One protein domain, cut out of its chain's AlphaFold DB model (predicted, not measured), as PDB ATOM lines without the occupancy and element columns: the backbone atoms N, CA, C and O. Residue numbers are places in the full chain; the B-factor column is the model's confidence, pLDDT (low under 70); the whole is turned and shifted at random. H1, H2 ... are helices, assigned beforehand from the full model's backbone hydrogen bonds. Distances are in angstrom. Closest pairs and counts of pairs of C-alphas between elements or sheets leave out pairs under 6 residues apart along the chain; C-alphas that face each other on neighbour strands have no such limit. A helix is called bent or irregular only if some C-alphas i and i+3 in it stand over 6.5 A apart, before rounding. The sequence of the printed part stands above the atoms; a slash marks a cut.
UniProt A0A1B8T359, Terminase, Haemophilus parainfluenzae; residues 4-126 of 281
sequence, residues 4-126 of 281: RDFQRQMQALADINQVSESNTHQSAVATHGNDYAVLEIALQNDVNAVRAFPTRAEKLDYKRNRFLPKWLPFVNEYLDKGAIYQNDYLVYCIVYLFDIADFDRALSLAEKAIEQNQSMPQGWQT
ATOM      1  N   ARG A   4      52.701  -5.318 159.311       75.44
ATOM      2  CA  ARG A   4      52.012  -4.032 159.097       75.44
ATOM      3  C   ARG A   4      52.079  -3.552 157.645       75.44
ATOM      4  O   ARG A   4      51.101  -3.000 157.155       75.44
ATOM      5  N   ASP A   5      53.197  -3.786 156.959       75.38
ATOM      6  CA  ASP A   5      53.349  -3.427 155.543       75.38
ATOM      7  C   ASP A   5      52.466  -4.327 154.677       75.38
ATOM      8  O   ASP A   5      51.776  -3.849 153.781       75.38
ATOM      9  N   PHE A   6      52.406  -5.617 155.019       73.50
ATOM     10  CA  PHE A   6      51.506  -6.574 154.381       73.50
ATOM     11  C   PHE A   6      50.027  -6.198 154.569       73.50
ATOM     12  O   PHE A   6      49.257  -6.226 153.614       73.50
ATOM     13  N   GLN A   7      49.622  -5.787 155.779       78.94
ATOM     14  CA  GLN A   7      48.255  -5.318 156.038       78.94
ATOM     15  C   GLN A   7      47.897  -4.068 155.224       78.94
ATOM     16  O   GLN A   7      46.811  -4.022 154.652       78.94
ATOM     17  N   ARG A   8      48.807  -3.088 155.122       79.88
ATOM     18  CA  ARG A   8      48.604  -1.893 154.283       79.88
ATOM     19  C   ARG A   8      48.476  -2.248 152.806       79.88
ATOM     20  O   ARG A   8      47.570  -1.758 152.145       79.88
ATOM     21  N   GLN A   9      49.341  -3.132 152.310       78.25
ATOM     22  CA  GLN A   9      49.288  -3.609 150.929       78.25
ATOM     23  C   GLN A   9      47.951  -4.302 150.628       78.25
ATOM     24  O   GLN A   9      47.328  -4.024 149.608       78.25
ATOM     25  N   MET A  10      47.479  -5.162 151.535       79.38
ATOM     26  CA  MET A  10      46.185  -5.839 151.407       79.38
ATOM     27  C   MET A  10      44.997  -4.868 151.440       79.38
ATOM     28  O   MET A  10      44.044  -5.067 150.693       79.38
ATOM     29  N   GLN A  11      45.051  -3.827 152.277       80.25
ATOM     30  CA  GLN A  11      44.023  -2.781 152.319       80.25
ATOM     31  C   GLN A  11      43.982  -1.987 151.010       80.25
ATOM     32  O   GLN A  11      42.927  -1.910 150.393       80.25
ATOM     33  N   ALA A  12      45.131  -1.513 150.521       78.00
ATOM     34  CA  ALA A  12      45.206  -0.785 149.255       78.00
ATOM     35  C   ALA A  12      44.712  -1.628 148.062       78.00
ATOM     36  O   ALA A  12      43.984  -1.131 147.204       78.00
ATOM     37  N   LEU A  13      45.034  -2.931 148.021       77.75
ATOM     38  CA  LEU A  13      44.490  -3.852 147.012       77.75
ATOM     39  C   LEU A  13      42.964  -3.974 147.091       77.75
ATOM     40  O   LEU A  13      42.299  -4.018 146.054       77.75
ATOM     41  N   ALA A  14      42.408  -4.061 148.302       78.38
ATOM     42  CA  ALA A  14      40.965  -4.138 148.501       78.38
ATOM     43  C   ALA A  14      40.272  -2.855 148.026       78.38
ATOM     44  O   ALA A  14      39.282  -2.941 147.297       78.38
ATOM     45  N   ASP A  15      40.838  -1.695 148.357       77.38
ATOM     46  CA  ASP A  15      40.315  -0.390 147.958       77.38
ATOM     47  C   ASP A  15      40.332  -0.241 146.429       77.38
ATOM     48  O   ASP A  15      39.300   0.065 145.836       77.38
ATOM     49  N   ILE A  16      41.448  -0.577 145.762       77.31
ATOM     50  CA  ILE A  16      41.565  -0.551 144.290       77.31
ATOM     51  C   ILE A  16      40.566  -1.502 143.616       77.31
ATOM     52  O   ILE A  16      40.030  -1.184 142.553       77.31
ATOM     53  N   ASN A  17      40.287  -2.670 144.196       74.88
ATOM     54  CA  ASN A  17      39.304  -3.598 143.632       74.88
ATOM     55  C   ASN A  17      37.862  -3.089 143.766       74.88
ATOM     56  O   ASN A  17      37.055  -3.318 142.867       74.88
ATOM     57  N   GLN A  18      37.540  -2.333 144.816       71.94
ATOM     58  CA  GLN A  18      36.217  -1.714 144.959       71.94
ATOM     59  C   GLN A  18      35.985  -0.565 143.963       71.94
ATOM     60  O   GLN A  18      34.843  -0.280 143.607       71.94
ATOM     61  N   VAL A  19      37.045   0.038 143.410       66.88
ATOM     62  CA  VAL A  19      36.948   1.097 142.382       66.88
ATOM     63  C   VAL A  19      36.188   0.640 141.139       66.88
ATOM     64  O   VAL A  19      35.547   1.453 140.485       66.88
ATOM     65  N   SER A  20      36.230  -0.647 140.788       57.09
ATOM     66  CA  SER A  20      35.438  -1.186 139.668       57.09
ATOM     67  C   SER A  20      33.943  -1.360 139.969       57.09
ATOM     68  O   SER A  20      33.173  -1.669 139.055       57.09
ATOM     69  N   GLU A  21      33.532  -1.206 141.228       55.59
ATOM     70  CA  GLU A  21      32.158  -1.407 141.702       55.59
ATOM     71  C   GLU A  21      31.456  -0.086 142.060       55.59
ATOM     72  O   GLU A  21      30.231  -0.003 141.970       55.59
ATOM     73  N   SER A  22      32.211   0.969 142.382       52.97
ATOM     74  CA  SER A  22      31.706   2.315 142.688       52.97
ATOM     75  C   SER A  22      32.297   3.386 141.757       52.97
ATOM     76  O   SER A  22      33.479   3.339 141.443       52.97
ATOM     77  N   ASN A  23      31.517   4.411 141.373       55.09
ATOM     78  CA  ASN A  23      31.931   5.541 140.503       55.09
ATOM     79  C   ASN A  23      33.020   6.476 141.110       55.09
ATOM     80  O   ASN A  23      33.127   7.647 140.751       55.09
ATOM     81  N   THR A  24      33.839   5.997 142.044       61.00
ATOM     82  CA  THR A  24      34.847   6.745 142.818       61.00
ATOM     83  C   THR A  24      36.252   6.657 142.207       61.00
ATOM     84  O   THR A  24      37.258   6.641 142.916       61.00
ATOM     85  N   HIS A  25      36.348   6.632 140.874       65.38
ATOM     86  CA  HIS A  25      37.620   6.471 140.160       65.38
ATOM     87  C   HIS A  25      38.651   7.569 140.492       65.38
ATOM     88  O   HIS A  25      39.821   7.264 140.698       65.38
ATOM     89  N   GLN A  26      38.230   8.832 140.620       61.12
ATOM     90  CA  GLN A  26      39.138   9.959 140.899       61.12
ATOM     91  C   GLN A  26      39.750   9.917 142.310       61.12
ATOM     92  O   GLN A  26      40.916  10.260 142.489       61.12
ATOM     93  N   SER A  27      38.993   9.467 143.315       61.72
ATOM     94  CA  SER A  27      39.479   9.370 144.698       61.72
ATOM     95  C   SER A  27      40.528   8.268 144.866       61.72
ATOM     96  O   SER A  27      41.484   8.438 145.619       61.72
ATOM     97  N   ALA A  28      40.385   7.157 144.142       65.00
ATOM     98  CA  ALA A  28      41.343   6.059 144.199       65.00
ATOM     99  C   ALA A  28      42.665   6.379 143.499       65.00
ATOM    100  O   ALA A  28      43.726   6.059 144.026       65.00
ATOM    101  N   VAL A  29      42.596   7.063 142.356       67.81
ATOM    102  CA  VAL A  29      43.762   7.603 141.644       67.81
ATOM    103  C   VAL A  29      44.563   8.529 142.573       67.81
ATOM    104  O   VAL A  29      45.750   8.309 142.793       67.81
ATOM    105  N   ALA A  30      43.892   9.464 143.255       63.78
ATOM    106  CA  ALA A  30      44.541  10.372 144.206       63.78
ATOM    107  C   ALA A  30      45.158   9.670 145.436       63.78
ATOM    108  O   ALA A  30      46.144  10.157 145.988       63.78
ATOM    109  N   THR A  31      44.582   8.547 145.875       67.00
ATOM    110  CA  THR A  31      45.011   7.842 147.097       67.00
ATOM    111  C   THR A  31      46.134   6.837 146.826       67.00
ATOM    112  O   THR A  31      47.072   6.753 147.613       67.00
ATOM    113  N   HIS A  32      46.071   6.109 145.707       71.12
ATOM    114  CA  HIS A  32      46.965   4.981 145.412       71.12
ATOM    115  C   HIS A  32      47.808   5.151 144.146       71.12
ATOM    116  O   HIS A  32      48.586   4.257 143.821       71.12
ATOM    117  N   GLY A  33      47.720   6.278 143.434       61.75
ATOM    118  CA  GLY A  33      48.485   6.517 142.201       61.75
ATOM    119  C   GLY A  33      50.011   6.427 142.363       61.75
ATOM    120  O   GLY A  33      50.723   6.239 141.381       61.75
ATOM    121  N   ASN A  34      50.524   6.510 143.598       68.62
ATOM    122  CA  ASN A  34      51.948   6.345 143.913       68.62
ATOM    123  C   ASN A  34      52.313   4.928 144.417       68.62
ATOM    124  O   ASN A  34      53.499   4.611 144.523       68.62
ATOM    125  N   ASP A  35      51.332   4.059 144.691       79.25
ATOM    126  CA  ASP A  35      51.531   2.698 145.215       79.25
ATOM    127  C   ASP A  35      51.751   1.689 144.073       79.25
ATOM    128  O   ASP A  35      51.010   0.719 143.896       79.25
ATOM    129  N   TYR A  36      52.790   1.910 143.266       77.75
ATOM    130  CA  TYR A  36      52.994   1.198 141.998       77.75
ATOM    131  C   TYR A  36      52.984  -0.343 142.126       77.75
ATOM    132  O   TYR A  36      52.306  -1.022 141.361       77.75
ATOM    133  N   ALA A  37      53.632  -0.906 143.154       80.31
ATOM    134  CA  ALA A  37      53.648  -2.357 143.386       80.31
ATOM    135  C   ALA A  37      52.254  -2.947 143.690       80.31
ATOM    136  O   ALA A  37      51.976  -4.104 143.383       80.31
ATOM    137  N   VAL A  38      51.369  -2.160 144.308       83.69
ATOM    138  CA  VAL A  38      49.978  -2.551 144.575       83.69
ATOM    139  C   VAL A  38      49.183  -2.538 143.271       83.69
ATOM    140  O   VAL A  38      48.449  -3.487 142.986       83.69
ATOM    141  N   LEU A  39      49.367  -1.493 142.461       87.06
ATOM    142  CA  LEU A  39      48.717  -1.353 141.161       87.06
ATOM    143  C   LEU A  39      49.117  -2.477 140.199       87.06
ATOM    144  O   LEU A  39      48.245  -3.034 139.544       87.06
ATOM    145  N   GLU A  40      50.387  -2.888 140.156       87.38
ATOM    146  CA  GLU A  40      50.819  -4.022 139.324       87.38
ATOM    147  C   GLU A  40      50.134  -5.341 139.716       87.38
ATOM    148  O   GLU A  40      49.691  -6.100 138.852       87.38
ATOM    149  N   ILE A  41      49.984  -5.611 141.017       88.25
ATOM    150  CA  ILE A  41      49.282  -6.812 141.494       88.25
ATOM    151  C   ILE A  41      47.797  -6.751 141.116       88.25
ATOM    152  O   ILE A  41      47.244  -7.734 140.618       88.25
ATOM    153  N   ALA A  42      47.147  -5.604 141.329       90.81
ATOM    154  CA  ALA A  42      45.750  -5.408 140.953       90.81
ATOM    155  C   ALA A  42      45.545  -5.567 139.436       90.81
ATOM    156  O   ALA A  42      44.614  -6.250 139.007       90.81
ATOM    157  N   LEU A  43      46.454  -5.015 138.630       93.62
ATOM    158  CA  LEU A  43      46.462  -5.151 137.176       93.62
ATOM    159  C   LEU A  43      46.559  -6.618 136.767       93.62
ATOM    160  O   LEU A  43      45.762  -7.089 135.957       93.62
ATOM    161  N   GLN A  44      47.498  -7.362 137.349       93.19
ATOM    162  CA  GLN A  44      47.684  -8.765 137.008       93.19
ATOM    163  C   GLN A  44      46.462  -9.614 137.385       93.19
ATOM    164  O   GLN A  44      46.099 -10.527 136.637       93.19
ATOM    165  N   ASN A  45      45.791  -9.296 138.496       93.00
ATOM    166  CA  ASN A  45      44.528  -9.928 138.881       93.00
ATOM    167  C   ASN A  45      43.428  -9.663 137.845       93.00
ATOM    168  O   ASN A  45      42.774 -10.607 137.401       93.00
ATOM    169  N   ASP A  46      43.273  -8.416 137.396       94.44
ATOM    170  CA  ASP A  46      42.286  -8.047 136.376       94.44
ATOM    171  C   ASP A  46      42.584  -8.687 135.010       94.44
ATOM    172  O   ASP A  46      41.683  -9.188 134.334       94.44
ATOM    173  N   VAL A  47      43.856  -8.746 134.608       94.88
ATOM    174  CA  VAL A  47      44.292  -9.441 133.385       94.88
ATOM    175  C   VAL A  47      44.003 -10.942 133.479       94.88
ATOM    176  O   VAL A  47      43.565 -11.558 132.501       94.88
ATOM    177  N   ASN A  48      44.215 -11.555 134.644       94.62
ATOM    178  CA  ASN A  48      43.890 -12.961 134.874       94.62
ATOM    179  C   ASN A  48      42.374 -13.207 134.859       94.62
ATOM    180  O   ASN A  48      41.937 -14.197 134.270       94.62
ATOM    181  N   ALA A  49      41.571 -12.287 135.404       94.38
ATOM    182  CA  ALA A  49      40.111 -12.347 135.333       94.38
ATOM    183  C   ALA A  49      39.619 -12.311 133.876       94.38
ATOM    184  O   ALA A  49      38.835 -13.164 133.464       94.38
ATOM    185  N   VAL A  50      40.168 -11.409 133.051       95.50
ATOM    186  CA  VAL A  50      39.884 -11.373 131.604       95.50
ATOM    187  C   VAL A  50      40.224 -12.708 130.936       95.50
ATOM    188  O   VAL A  50      39.470 -13.204 130.099       95.50
ATOM    189  N   ARG A  51      41.366 -13.314 131.274       93.50
ATOM    190  CA  ARG A  51      41.790 -14.595 130.685       93.50
ATOM    191  C   ARG A  51      40.860 -15.752 131.058       93.50
ATOM    192  O   ARG A  51      40.684 -16.634 130.215       93.50
ATOM    193  N   ALA A  52      40.274 -15.718 132.255       95.38
ATOM    194  CA  ALA A  52      39.422 -16.772 132.799       95.38
ATOM    195  C   ALA A  52      38.048 -16.892 132.114       95.38
ATOM    196  O   ALA A  52      37.458 -17.970 132.151       95.38
ATOM    197  N   PHE A  53      37.545 -15.837 131.462       95.44
ATOM    198  CA  PHE A  53      36.281 -15.929 130.724       95.44
ATOM    199  C   PHE A  53      36.365 -16.951 129.573       95.44
ATOM    200  O   PHE A  53      37.369 -16.979 128.849       95.44
ATOM    201  N   PRO A  54      35.327 -17.778 129.357       93.00
ATOM    202  CA  PRO A  54      35.367 -18.818 128.335       93.00
ATOM    203  C   PRO A  54      35.164 -18.263 126.921       93.00
ATOM    204  O   PRO A  54      35.806 -18.737 125.982       93.00
ATOM    205  N   THR A  55      34.316 -17.247 126.739       96.62
ATOM    206  CA  THR A  55      33.990 -16.730 125.403       96.62
ATOM    207  C   THR A  55      34.686 -15.411 125.082       96.62
ATOM    208  O   THR A  55      35.033 -14.613 125.952       96.62
ATOM    209  N   ARG A  56      34.860 -15.134 123.783       94.88
ATOM    210  CA  ARG A  56      35.352 -13.827 123.322       94.88
ATOM    211  C   ARG A  56      34.387 -12.698 123.694       94.88
ATOM    212  O   ARG A  56      34.856 -11.620 124.036       94.88
ATOM    213  N   ALA A  57      33.077 -12.935 123.631       96.19
ATOM    214  CA  ALA A  57      32.073 -11.920 123.938       96.19
ATOM    215  C   ALA A  57      32.171 -11.455 125.399       96.19
ATOM    216  O   ALA A  57      32.277 -10.256 125.637       96.19
ATOM    217  N   GLU A  58      32.259 -12.386 126.351       96.62
ATOM    218  CA  GLU A  58      32.433 -12.061 127.776       96.62
ATOM    219  C   GLU A  58      33.757 -11.335 128.041       96.62
ATOM    220  O   GLU A  58      33.797 -10.368 128.799       96.62
ATOM    221  N   LYS A  59      34.842 -11.735 127.359       97.62
ATOM    222  CA  LYS A  59      36.127 -11.019 127.441       97.62
ATOM    223  C   LYS A  59      36.000  -9.572 126.986       97.62
ATOM    224  O   LYS A  59      36.549  -8.687 127.633       97.62
ATOM    225  N   LEU A  60      35.334  -9.333 125.856       97.50
ATOM    226  CA  LEU A  60      35.147  -7.985 125.318       97.50
ATOM    227  C   LEU A  60      34.244  -7.140 126.220       97.50
ATOM    228  O   LEU A  60      34.548  -5.969 126.437       97.50
ATOM    229  N   ASP A  61      33.192  -7.739 126.777       96.69
ATOM    230  CA  ASP A  61      32.301  -7.075 127.728       96.69
ATOM    231  C   ASP A  61      33.054  -6.633 128.988       96.69
ATOM    232  O   ASP A  61      33.048  -5.450 129.328       96.69
ATOM    233  N   TYR A  62      33.820  -7.537 129.609       96.50
ATOM    234  CA  TYR A  62      34.624  -7.198 130.784       96.50
ATOM    235  C   TYR A  62      35.667  -6.120 130.473       96.50
ATOM    236  O   TYR A  62      35.829  -5.169 131.242       96.50
ATOM    237  N   LYS A  63      36.365  -6.228 129.333       97.69
ATOM    238  CA  LYS A  63      37.337  -5.210 128.903       97.69
ATOM    239  C   LYS A  63      36.687  -3.832 128.800       97.69
ATOM    240  O   LYS A  63      37.225  -2.870 129.341       97.69
ATOM    241  N   ARG A  64      35.522  -3.754 128.148       97.06
ATOM    242  CA  ARG A  64      34.786  -2.507 127.903       97.06
ATOM    243  C   ARG A  64      34.177  -1.916 129.172       97.06
ATOM    244  O   ARG A  64      34.295  -0.716 129.383       97.06
ATOM    245  N   ASN A  65      33.532  -2.742 129.989       95.31
ATOM    246  CA  ASN A  65      32.654  -2.272 131.061       95.31
ATOM    247  C   ASN A  65      33.313  -2.281 132.444       95.31
ATOM    248  O   ASN A  65      32.795  -1.648 133.358       95.31
ATOM    249  N   ARG A  66      34.428  -3.002 132.625       93.62
ATOM    250  CA  ARG A  66      35.104  -3.139 133.927       93.62
ATOM    251  C   ARG A  66      36.568  -2.728 133.867       93.62
ATOM    252  O   ARG A  66      36.969  -1.825 134.592       93.62
ATOM    253  N   PHE A  67      37.350  -3.346 132.981       95.88
ATOM    254  CA  PHE A  67      38.793  -3.108 132.926       95.88
ATOM    255  C   PHE A  67      39.121  -1.668 132.512       95.88
ATOM    256  O   PHE A  67      39.761  -0.938 133.263       95.88
ATOM    257  N   LEU A  68      38.680  -1.241 131.326       96.88
ATOM    258  CA  LEU A  68      39.030   0.077 130.792       96.88
ATOM    259  C   LEU A  68      38.506   1.233 131.666       96.88
ATOM    260  O   LEU A  68      39.294   2.137 131.937       96.88
ATOM    261  N   PRO A  69      37.258   1.218 132.180       95.50
ATOM    262  CA  PRO A  69      36.781   2.259 133.093       95.50
ATOM    263  C   PRO A  69      37.603   2.371 134.382       95.50
ATOM    264  O   PRO A  69      37.807   3.478 134.872       95.50
ATOM    265  N   LYS A  70      38.117   1.247 134.904       93.50
ATOM    266  CA  LYS A  70      38.987   1.230 136.086       93.50
ATOM    267  C   LYS A  70      40.383   1.772 135.784       93.50
ATOM    268  O   LYS A  70      40.883   2.581 136.553       93.50
ATOM    269  N   TRP A  71      41.014   1.325 134.695       95.25
ATOM    270  CA  TRP A  71      42.442   1.561 134.442       95.25
ATOM    271  C   TRP A  71      42.753   2.838 133.654       95.25
ATOM    272  O   TRP A  71      43.787   3.457 133.896       95.25
ATOM    273  N   LEU A  72      41.863   3.290 132.762       95.31
ATOM    274  CA  LEU A  72      42.083   4.524 131.994       95.31
ATOM    275  C   LEU A  72      42.277   5.780 132.869       95.31
ATOM    276  O   LEU A  72      43.136   6.588 132.524       95.31
ATOM    277  N   PRO A  73      41.573   5.966 134.004       93.94
ATOM    278  CA  PRO A  73      41.850   7.073 134.921       93.94
ATOM    279  C   PRO A  73      43.295   7.106 135.440       93.94
ATOM    280  O   PRO A  73      43.890   8.179 135.483       93.94
ATOM    281  N   PHE A  74      43.886   5.949 135.766       91.94
ATOM    282  CA  PHE A  74      45.293   5.860 136.182       91.94
ATOM    283  C   PHE A  74      46.248   6.162 135.021       91.94
ATOM    284  O   PHE A  74      47.265   6.824 135.211       91.94
ATOM    285  N   VAL A  75      45.911   5.721 133.802       93.94
ATOM    286  CA  VAL A  75      46.675   6.071 132.592       93.94
ATOM    287  C   VAL A  75      46.667   7.579 132.354       93.94
ATOM    288  O   VAL A  75      47.716   8.157 132.083       93.94
ATOM    289  N   ASN A  76      45.506   8.222 132.476       92.75
ATOM    290  CA  ASN A  76      45.390   9.666 132.302       92.75
ATOM    291  C   ASN A  76      46.212  10.413 133.356       92.75
ATOM    292  O   ASN A  76      46.991  11.282 132.991       92.75
ATOM    293  N   GLU A  77      46.136  10.014 134.629       91.06
ATOM    294  CA  GLU A  77      46.956  10.621 135.686       91.06
ATOM    295  C   GLU A  77      48.463  10.468 135.411       91.06
ATOM    296  O   GLU A  77      49.230  11.417 135.578       91.06
ATOM    297  N   TYR A  78      48.895   9.285 134.961       91.06
ATOM    298  CA  TYR A  78      50.280   9.043 134.562       91.06
ATOM    299  C   TYR A  78      50.734  10.004 133.453       91.06
ATOM    300  O   TYR A  78      51.801  10.612 133.565       91.06
ATOM    301  N   LEU A  79      49.914  10.165 132.409       91.94
ATOM    302  CA  LEU A  79      50.208  11.055 131.288       91.94
ATOM    303  C   LEU A  79      50.190  12.534 131.706       91.94
ATOM    304  O   LEU A  79      51.083  13.279 131.306       91.94
ATOM    305  N   ASP A  80      49.230  12.946 132.536       91.44
ATOM    306  CA  ASP A  80      49.077  14.326 133.014       91.44
ATOM    307  C   ASP A  80      50.247  14.758 133.911       91.44
ATOM    308  O   ASP A  80      50.686  15.907 133.863       91.44
ATOM    309  N   LYS A  81      50.806  13.830 134.698       88.81
ATOM    310  CA  LYS A  81      52.014  14.072 135.507       88.81
ATOM    311  C   LYS A  81      53.286  14.223 134.665       88.81
ATOM    312  O   LYS A  81      54.311  14.636 135.207       88.81
ATOM    313  N   GLY A  82      53.259  13.858 133.380       85.81
ATOM    314  CA  GLY A  82      54.435  13.872 132.504       85.81
ATOM    315  C   GLY A  82      55.544  12.907 132.940       85.81
ATOM    316  O   GLY A  82      56.701  13.081 132.558       85.81
ATOM    317  N   ALA A  83      55.217  11.912 133.769       79.25
ATOM    318  CA  ALA A  83      56.176  10.908 134.202       79.25
ATOM    319  C   ALA A  83      56.537   9.981 133.030       79.25
ATOM    320  O   ALA A  83      55.693   9.677 132.190       79.25
ATOM    321  N   ILE A  84      57.788   9.514 132.982       88.44
ATOM    322  CA  ILE A  84      58.250   8.534 131.991       88.44
ATOM    323  C   ILE A  84      58.878   7.367 132.747       88.44
ATOM    324  O   ILE A  84      60.003   7.455 133.237       88.44
ATOM    325  N   TYR A  85      58.124   6.280 132.869       89.38
ATOM    326  CA  TYR A  85      58.583   5.000 133.406       89.38
ATOM    327  C   TYR A  85      57.816   3.861 132.722       89.38
ATOM    328  O   TYR A  85      56.773   4.103 132.116       89.38
ATOM    329  N   GLN A  86      58.332   2.630 132.787       91.44
ATOM    330  CA  GLN A  86      57.652   1.471 132.201       91.44
ATOM    331  C   GLN A  86      56.292   1.273 132.873       91.44
ATOM    332  O   GLN A  86      56.226   1.075 134.081       91.44
ATOM    333  N   ASN A  87      55.220   1.325 132.090       93.31
ATOM    334  CA  ASN A  87      53.860   1.346 132.594       93.31
ATOM    335  C   ASN A  87      53.014   0.269 131.908       93.31
ATOM    336  O   ASN A  87      52.446   0.471 130.832       93.31
ATOM    337  N   ASP A  88      52.899  -0.883 132.563       93.56
ATOM    338  CA  ASP A  88      52.193  -2.027 131.993       93.56
ATOM    339  C   ASP A  88      50.677  -1.793 131.897       93.56
ATOM    340  O   ASP A  88      50.053  -2.268 130.945       93.56
ATOM    341  N   TYR A  89      50.061  -1.029 132.810       93.44
ATOM    342  CA  TYR A  89      48.621  -0.754 132.724       93.44
ATOM    343  C   TYR A  89      48.275   0.166 131.545       93.44
ATOM    344  O   TYR A  89      47.235  -0.043 130.917       93.44
ATOM    345  N   LEU A  90      49.152   1.106 131.167       96.44
ATOM    346  CA  LEU A  90      49.039   1.851 129.905       96.44
ATOM    347  C   LEU A  90      49.033   0.892 128.708       96.44
ATOM    348  O   LEU A  90      48.134   0.959 127.867       96.44
ATOM    349  N   VAL A  91      49.988  -0.038 128.652       97.50
ATOM    350  CA  VAL A  91      50.095  -0.960 127.513       97.50
ATOM    351  C   VAL A  91      48.918  -1.939 127.459       97.50
ATOM    352  O   VAL A  91      48.364  -2.164 126.384       97.50
ATOM    353  N   TYR A  92      48.446  -2.461 128.595       97.75
ATOM    354  CA  TYR A  92      47.232  -3.282 128.632       97.75
ATOM    355  C   TYR A  92      45.977  -2.506 128.214       97.75
ATOM    356  O   TYR A  92      45.143  -3.064 127.497       97.75
ATOM    357  N   CYS A  93      45.846  -1.230 128.596       98.19
ATOM    358  CA  CYS A  93      44.753  -0.384 128.116       98.19
ATOM    359  C   CYS A  93      44.787  -0.242 126.591       98.19
ATOM    360  O   CYS A  93      43.754  -0.427 125.953       98.19
ATOM    361  N   ILE A  94      45.961  -0.003 125.993       98.44
ATOM    362  CA  ILE A  94      46.125   0.046 124.531       98.44
ATOM    363  C   ILE A  94      45.664  -1.271 123.893       98.44
ATOM    364  O   ILE A  94      44.816  -1.260 123.000       98.44
ATOM    365  N   VAL A  95      46.169  -2.413 124.375       98.00
ATOM    366  CA  VAL A  95      45.804  -3.745 123.854       98.00
ATOM    367  C   VAL A  95      44.291  -3.965 123.919       98.00
ATOM    368  O   VAL A  95      43.684  -4.415 122.949       98.00
ATOM    369  N   TYR A  96      43.658  -3.627 125.043       98.06
ATOM    370  CA  TYR A  96      42.229  -3.873 125.225       98.06
ATOM    371  C   TYR A  96      41.339  -2.883 124.473       98.06
ATOM    372  O   TYR A  96      40.248  -3.278 124.065       98.06
ATOM    373  N   LEU A  97      41.796  -1.652 124.224       98.56
ATOM    374  CA  LEU A  97      41.121  -0.722 123.313       98.56
ATOM    375  C   LEU A  97      41.112  -1.268 121.877       98.56
ATOM    376  O   LEU A  97      40.060  -1.261 121.238       98.56
ATOM    377  N   PHE A  98      42.228  -1.843 121.408       98.38
ATOM    378  CA  PHE A  98      42.261  -2.553 120.122       98.38
ATOM    379  C   PHE A  98      41.300  -3.745 120.088       98.38
ATOM    380  O   PHE A  98      40.572  -3.917 119.110       98.38
ATOM    381  N   ASP A  99      41.246  -4.545 121.157       97.38
ATOM    382  CA  ASP A  99      40.348  -5.703 121.226       97.38
ATOM    383  C   ASP A  99      38.869  -5.321 121.056       97.38
ATOM    384  O   ASP A  99      38.121  -6.054 120.400       97.38
ATOM    385  N   ILE A 100      38.449  -4.193 121.641       97.38
ATOM    386  CA  ILE A 100      37.071  -3.684 121.541       97.38
ATOM    387  C   ILE A 100      36.836  -2.775 120.324       97.38
ATOM    388  O   ILE A 100      35.733  -2.244 120.197       97.38
ATOM    389  N   ALA A 101      37.837  -2.639 119.446       96.50
ATOM    390  CA  ALA A 101      37.844  -1.798 118.247       96.50
ATOM    391  C   ALA A 101      37.621  -0.294 118.504       96.50
ATOM    392  O   ALA A 101      37.041   0.404 117.676       96.50
ATOM    393  N   ASP A 102      38.099   0.214 119.641       97.81
ATOM    394  CA  ASP A 102      38.126   1.648 119.941       97.81
ATOM    395  C   ASP A 102      39.454   2.254 119.467       97.81
ATOM    396  O   ASP A 102      40.388   2.474 120.243       97.81
ATOM    397  N   PHE A 103      39.573   2.415 118.148       97.69
ATOM    398  CA  PHE A 103      40.839   2.779 117.512       97.69
ATOM    399  C   PHE A 103      41.261   4.223 117.782       97.69
ATOM    400  O   PHE A 103      42.459   4.454 117.932       97.69
ATOM    401  N   ASP A 104      40.317   5.158 117.923       96.69
ATOM    402  CA  ASP A 104      40.607   6.558 118.257       96.69
ATOM    403  C   ASP A 104      41.435   6.660 119.544       96.69
ATOM    404  O   ASP A 104      42.531   7.229 119.569       96.69
ATOM    405  N   ARG A 105      40.944   6.041 120.627       97.44
ATOM    406  CA  ARG A 105      41.654   6.044 121.910       97.44
ATOM    407  C   ARG A 105      42.888   5.151 121.869       97.44
ATOM    408  O   ARG A 105      43.912   5.518 122.445       97.44
ATOM    409  N   ALA A 106      42.815   3.998 121.198       98.19
ATOM    410  CA  ALA A 106      43.941   3.070 121.113       98.19
ATOM    411  C   ALA A 106      45.161   3.712 120.440       98.19
ATOM    412  O   ALA A 106      46.260   3.635 120.985       98.19
ATOM    413  N   LEU A 107      44.971   4.356 119.283       98.00
ATOM    414  CA  LEU A 107      46.051   4.979 118.519       98.00
ATOM    415  C   LEU A 107      46.617   6.206 119.236       98.00
ATOM    416  O   LEU A 107      47.836   6.343 119.298       98.00
ATOM    417  N   SER A 108      45.766   7.032 119.855       97.19
ATOM    418  CA  SER A 108      46.221   8.187 120.641       97.19
ATOM    419  C   SER A 108      47.108   7.781 121.825       97.19
ATOM    420  O   SER A 108      48.145   8.397 122.075       97.19
ATOM    421  N   LEU A 109      46.743   6.717 122.549       97.81
ATOM    422  CA  LEU A 109      47.575   6.198 123.637       97.81
ATOM    423  C   LEU A 109      48.823   5.475 123.118       97.81
ATOM    424  O   LEU A 109      49.894   5.606 123.711       97.81
ATOM    425  N   ALA A 110      48.700   4.726 122.020       97.81
ATOM    426  CA  ALA A 110      49.814   4.007 121.414       97.81
ATOM    427  C   ALA A 110      50.918   4.947 120.925       97.81
ATOM    428  O   ALA A 110      52.086   4.643 121.137       97.81
ATOM    429  N   GLU A 111      50.569   6.082 120.318       95.94
ATOM    430  CA  GLU A 111      51.531   7.097 119.878       95.94
ATOM    431  C   GLU A 111      52.401   7.572 121.048       95.94
ATOM    432  O   GLU A 111      53.618   7.383 121.027       95.94
ATOM    433  N   LYS A 112      51.768   8.029 122.136       95.75
ATOM    434  CA  LYS A 112      52.466   8.455 123.361       95.75
ATOM    435  C   LYS A 112      53.321   7.339 123.963       95.75
ATOM    436  O   LYS A 112      54.452   7.567 124.384       95.75
ATOM    437  N   ALA A 113      52.792   6.117 124.017       96.75
ATOM    438  CA  ALA A 113      53.512   4.977 124.575       96.75
ATOM    439  C   ALA A 113      54.742   4.596 123.729       96.75
ATOM    440  O   ALA A 113      55.789   4.254 124.279       96.75
ATOM    441  N   ILE A 114      54.649   4.689 122.401       96.44
ATOM    442  CA  ILE A 114      55.770   4.427 121.491       96.44
ATOM    443  C   ILE A 114      56.832   5.528 121.605       96.44
ATOM    444  O   ILE A 114      58.016   5.201 121.688       96.44
ATOM    445  N   GLU A 115      56.439   6.803 121.683       94.50
ATOM    446  CA  GLU A 115      57.360   7.929 121.925       94.50
ATOM    447  C   GLU A 115      58.134   7.771 123.242       94.50
ATOM    448  O   GLU A 115      59.339   8.019 123.308       94.50
ATOM    449  N   GLN A 116      57.458   7.281 124.283       95.31
ATOM    450  CA  GLN A 116      58.059   6.972 125.580       95.31
ATOM    451  C   GLN A 116      58.883   5.672 125.595       95.31
ATOM    452  O   GLN A 116      59.442   5.328 126.635       95.31
ATOM    453  N   ASN A 117      58.990   4.950 124.472       94.94
ATOM    454  CA  ASN A 117      59.656   3.644 124.364       94.94
ATOM    455  C   ASN A 117      59.104   2.583 125.339       94.94
ATOM    456  O   ASN A 117      59.856   1.744 125.842       94.94
ATOM    457  N   GLN A 118      57.792   2.601 125.592       96.12
ATOM    458  CA  GLN A 118      57.126   1.591 126.415       96.12
ATOM    459  C   GLN A 118      57.306   0.197 125.805       96.12
ATOM    460  O   GLN A 118      57.101  -0.022 124.605       96.12
ATOM    461  N   SER A 119      57.676  -0.764 126.647       95.19
ATOM    462  CA  SER A 119      57.797  -2.169 126.256       95.19
ATOM    463  C   SER A 119      56.460  -2.891 126.380       95.19
ATOM    464  O   SER A 119      55.611  -2.511 127.183       95.19
ATOM    465  N   MET A 120      56.276  -3.964 125.607       96.06
ATOM    466  CA  MET A 120      55.150  -4.869 125.842       96.06
ATOM    467  C   MET A 120      55.290  -5.541 127.222       96.06
ATOM    468  O   MET A 120      56.423  -5.802 127.636       96.06
ATOM    469  N   PRO A 121      54.177  -5.881 127.904       92.25
ATOM    470  CA  PRO A 121      54.217  -6.564 129.192       92.25
ATOM    471  C   PRO A 121      54.951  -7.907 129.120       92.25
ATOM    472  O   PRO A 121      55.127  -8.498 128.045       92.25
ATOM    473  N   GLN A 122      55.327  -8.445 130.280       88.00
ATOM    474  CA  GLN A 122      56.052  -9.713 130.363       88.00
ATOM    475  C   GLN A 122      55.332 -10.857 129.615       88.00
ATOM    476  O   GLN A 122      54.121 -11.057 129.727       88.00
ATOM    477  N   GLY A 123      56.100 -11.643 128.852       87.75
ATOM    478  CA  GLY A 123      55.619 -12.819 128.114       87.75
ATOM    479  C   GLY A 123      55.223 -12.550 126.659       87.75
ATOM    480  O   GLY A 123      55.091 -13.500 125.884       87.75
ATOM    481  N   TRP A 124      55.097 -11.287 126.251       92.81
ATOM    482  CA  TRP A 124      54.899 -10.923 124.851       92.81
ATOM    483  C   TRP A 124      56.226 -10.971 124.084       92.81
ATOM    484  O   TRP A 124      57.254 -10.511 124.567       92.81
ATOM    485  N   GLN A 125      56.197 -11.527 122.871       92.06
ATOM    486  CA  GLN A 125      57.380 -11.683 122.004       92.06
ATOM    487  C   GLN A 125      57.467 -10.607 120.907       92.06
ATOM    488  O   GLN A 125      58.237 -10.739 119.960       92.06
ATOM    489  N   THR A 126      56.636  -9.567 120.992       94.19
ATOM    490  CA  THR A 126      56.552  -8.483 120.004       94.19
ATOM    491  C   THR A 126      56.869  -7.141 120.656       94.19
ATOM    492  O   THR A 126      56.839  -7.015 121.877       94.19
TER     493      THR A 126
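This is residues 4 to 126 of the 281 residues of the protein "Terminase" of Haemophilus parainfluenzae (UniProt A0A1B8T359). Three layers of helices are stacked: H3 and the bent H4 make the middle one, the helical hairpin of H1 and H2 packs on one side of it, and the helical hairpin of H5 and H6 on the other. H5 and the arm H4b lie nearest the middle of the whole, while H1 and H6 lie farthest out. The printed part has 123 residues with six named helices, H1 to H6 in order along the chain, and no named strand: the class is all helix. It is compact, with a radius of gyration of the C-alphas of 14.3 A, and rounded, spanning 41 by 36 by 29 A.

Find C-alpha 4 at (52.012, -4.032, 159.097); from there H1 runs 21.3 A through residues 4 to 18. H2 follows in residues 25 to 32, then H3 in residues 36 to 52, 24.3 A long. Residues 56 to 80 are H4, by its hydrogen bonds assigned as one helix but bent: C-alphas 65 and 68 are 6.8 A apart. Its arms are H4a, residues 56 to 65, and H4b, residues 68 to 80, 17.6 A long; H4b is irregular, with C-alphas 70 and 73 6.6 A apart. H5 takes residues 88 to 99, 16.4 A, and H6 residues 103 to 115, 17.9 A, ending at C-alpha 115 at (57.360, 7.929, 121.925).

Start at Ile 16 and Ala 28, the closest C-alphas of the hairpin H1 and H2, 6.6 A apart; H1 touches H2 with residues 12 to 16 alone. H3 touches H1 with residues 38 to 42 alone, closest at Leu 13 and Val 38, C-alphas 6.1 A apart, at a steep tilt of 48 degrees. H2 touches H4b, closest at the C-alphas of Val 29 and Phe 74, 5.9 A. H3 and H4a form a hairpin at a shallow tilt of 34 degrees, only just short of steep; the closest C-alphas, Val 50 and Lys 59, are 5.6 A apart. The arms H4a and H4b stand at a steep tilt of 51 degrees. H5 touches H4b, closest at the C-alphas of Val 75 and Leu 90, 5.5 A, and only just touches H3, with 3 pairs of C-alphas within 8 A, closest at Leu 43 and Tyr 89, 6.6 A. H5 and H6 form a hairpin, closest at the C-alphas of Ile 94 and Ala 106, 5.1 A; H1 and H6 are apart. Every O i to N i+4 pair is within hydrogen-bond range in H1, H2, H3, H4a and H5, against 7 of 9 in H4b and 8 of 9 in H6.

The two C-alphas farthest apart, those of Arg 4 and Asp 104, are 43.7 A apart. The printed part has no cut, and no link is long. Look for pLDDT under 70 at residues 19 to 31 and 33 to 34; the mean of the printed part is 87.7.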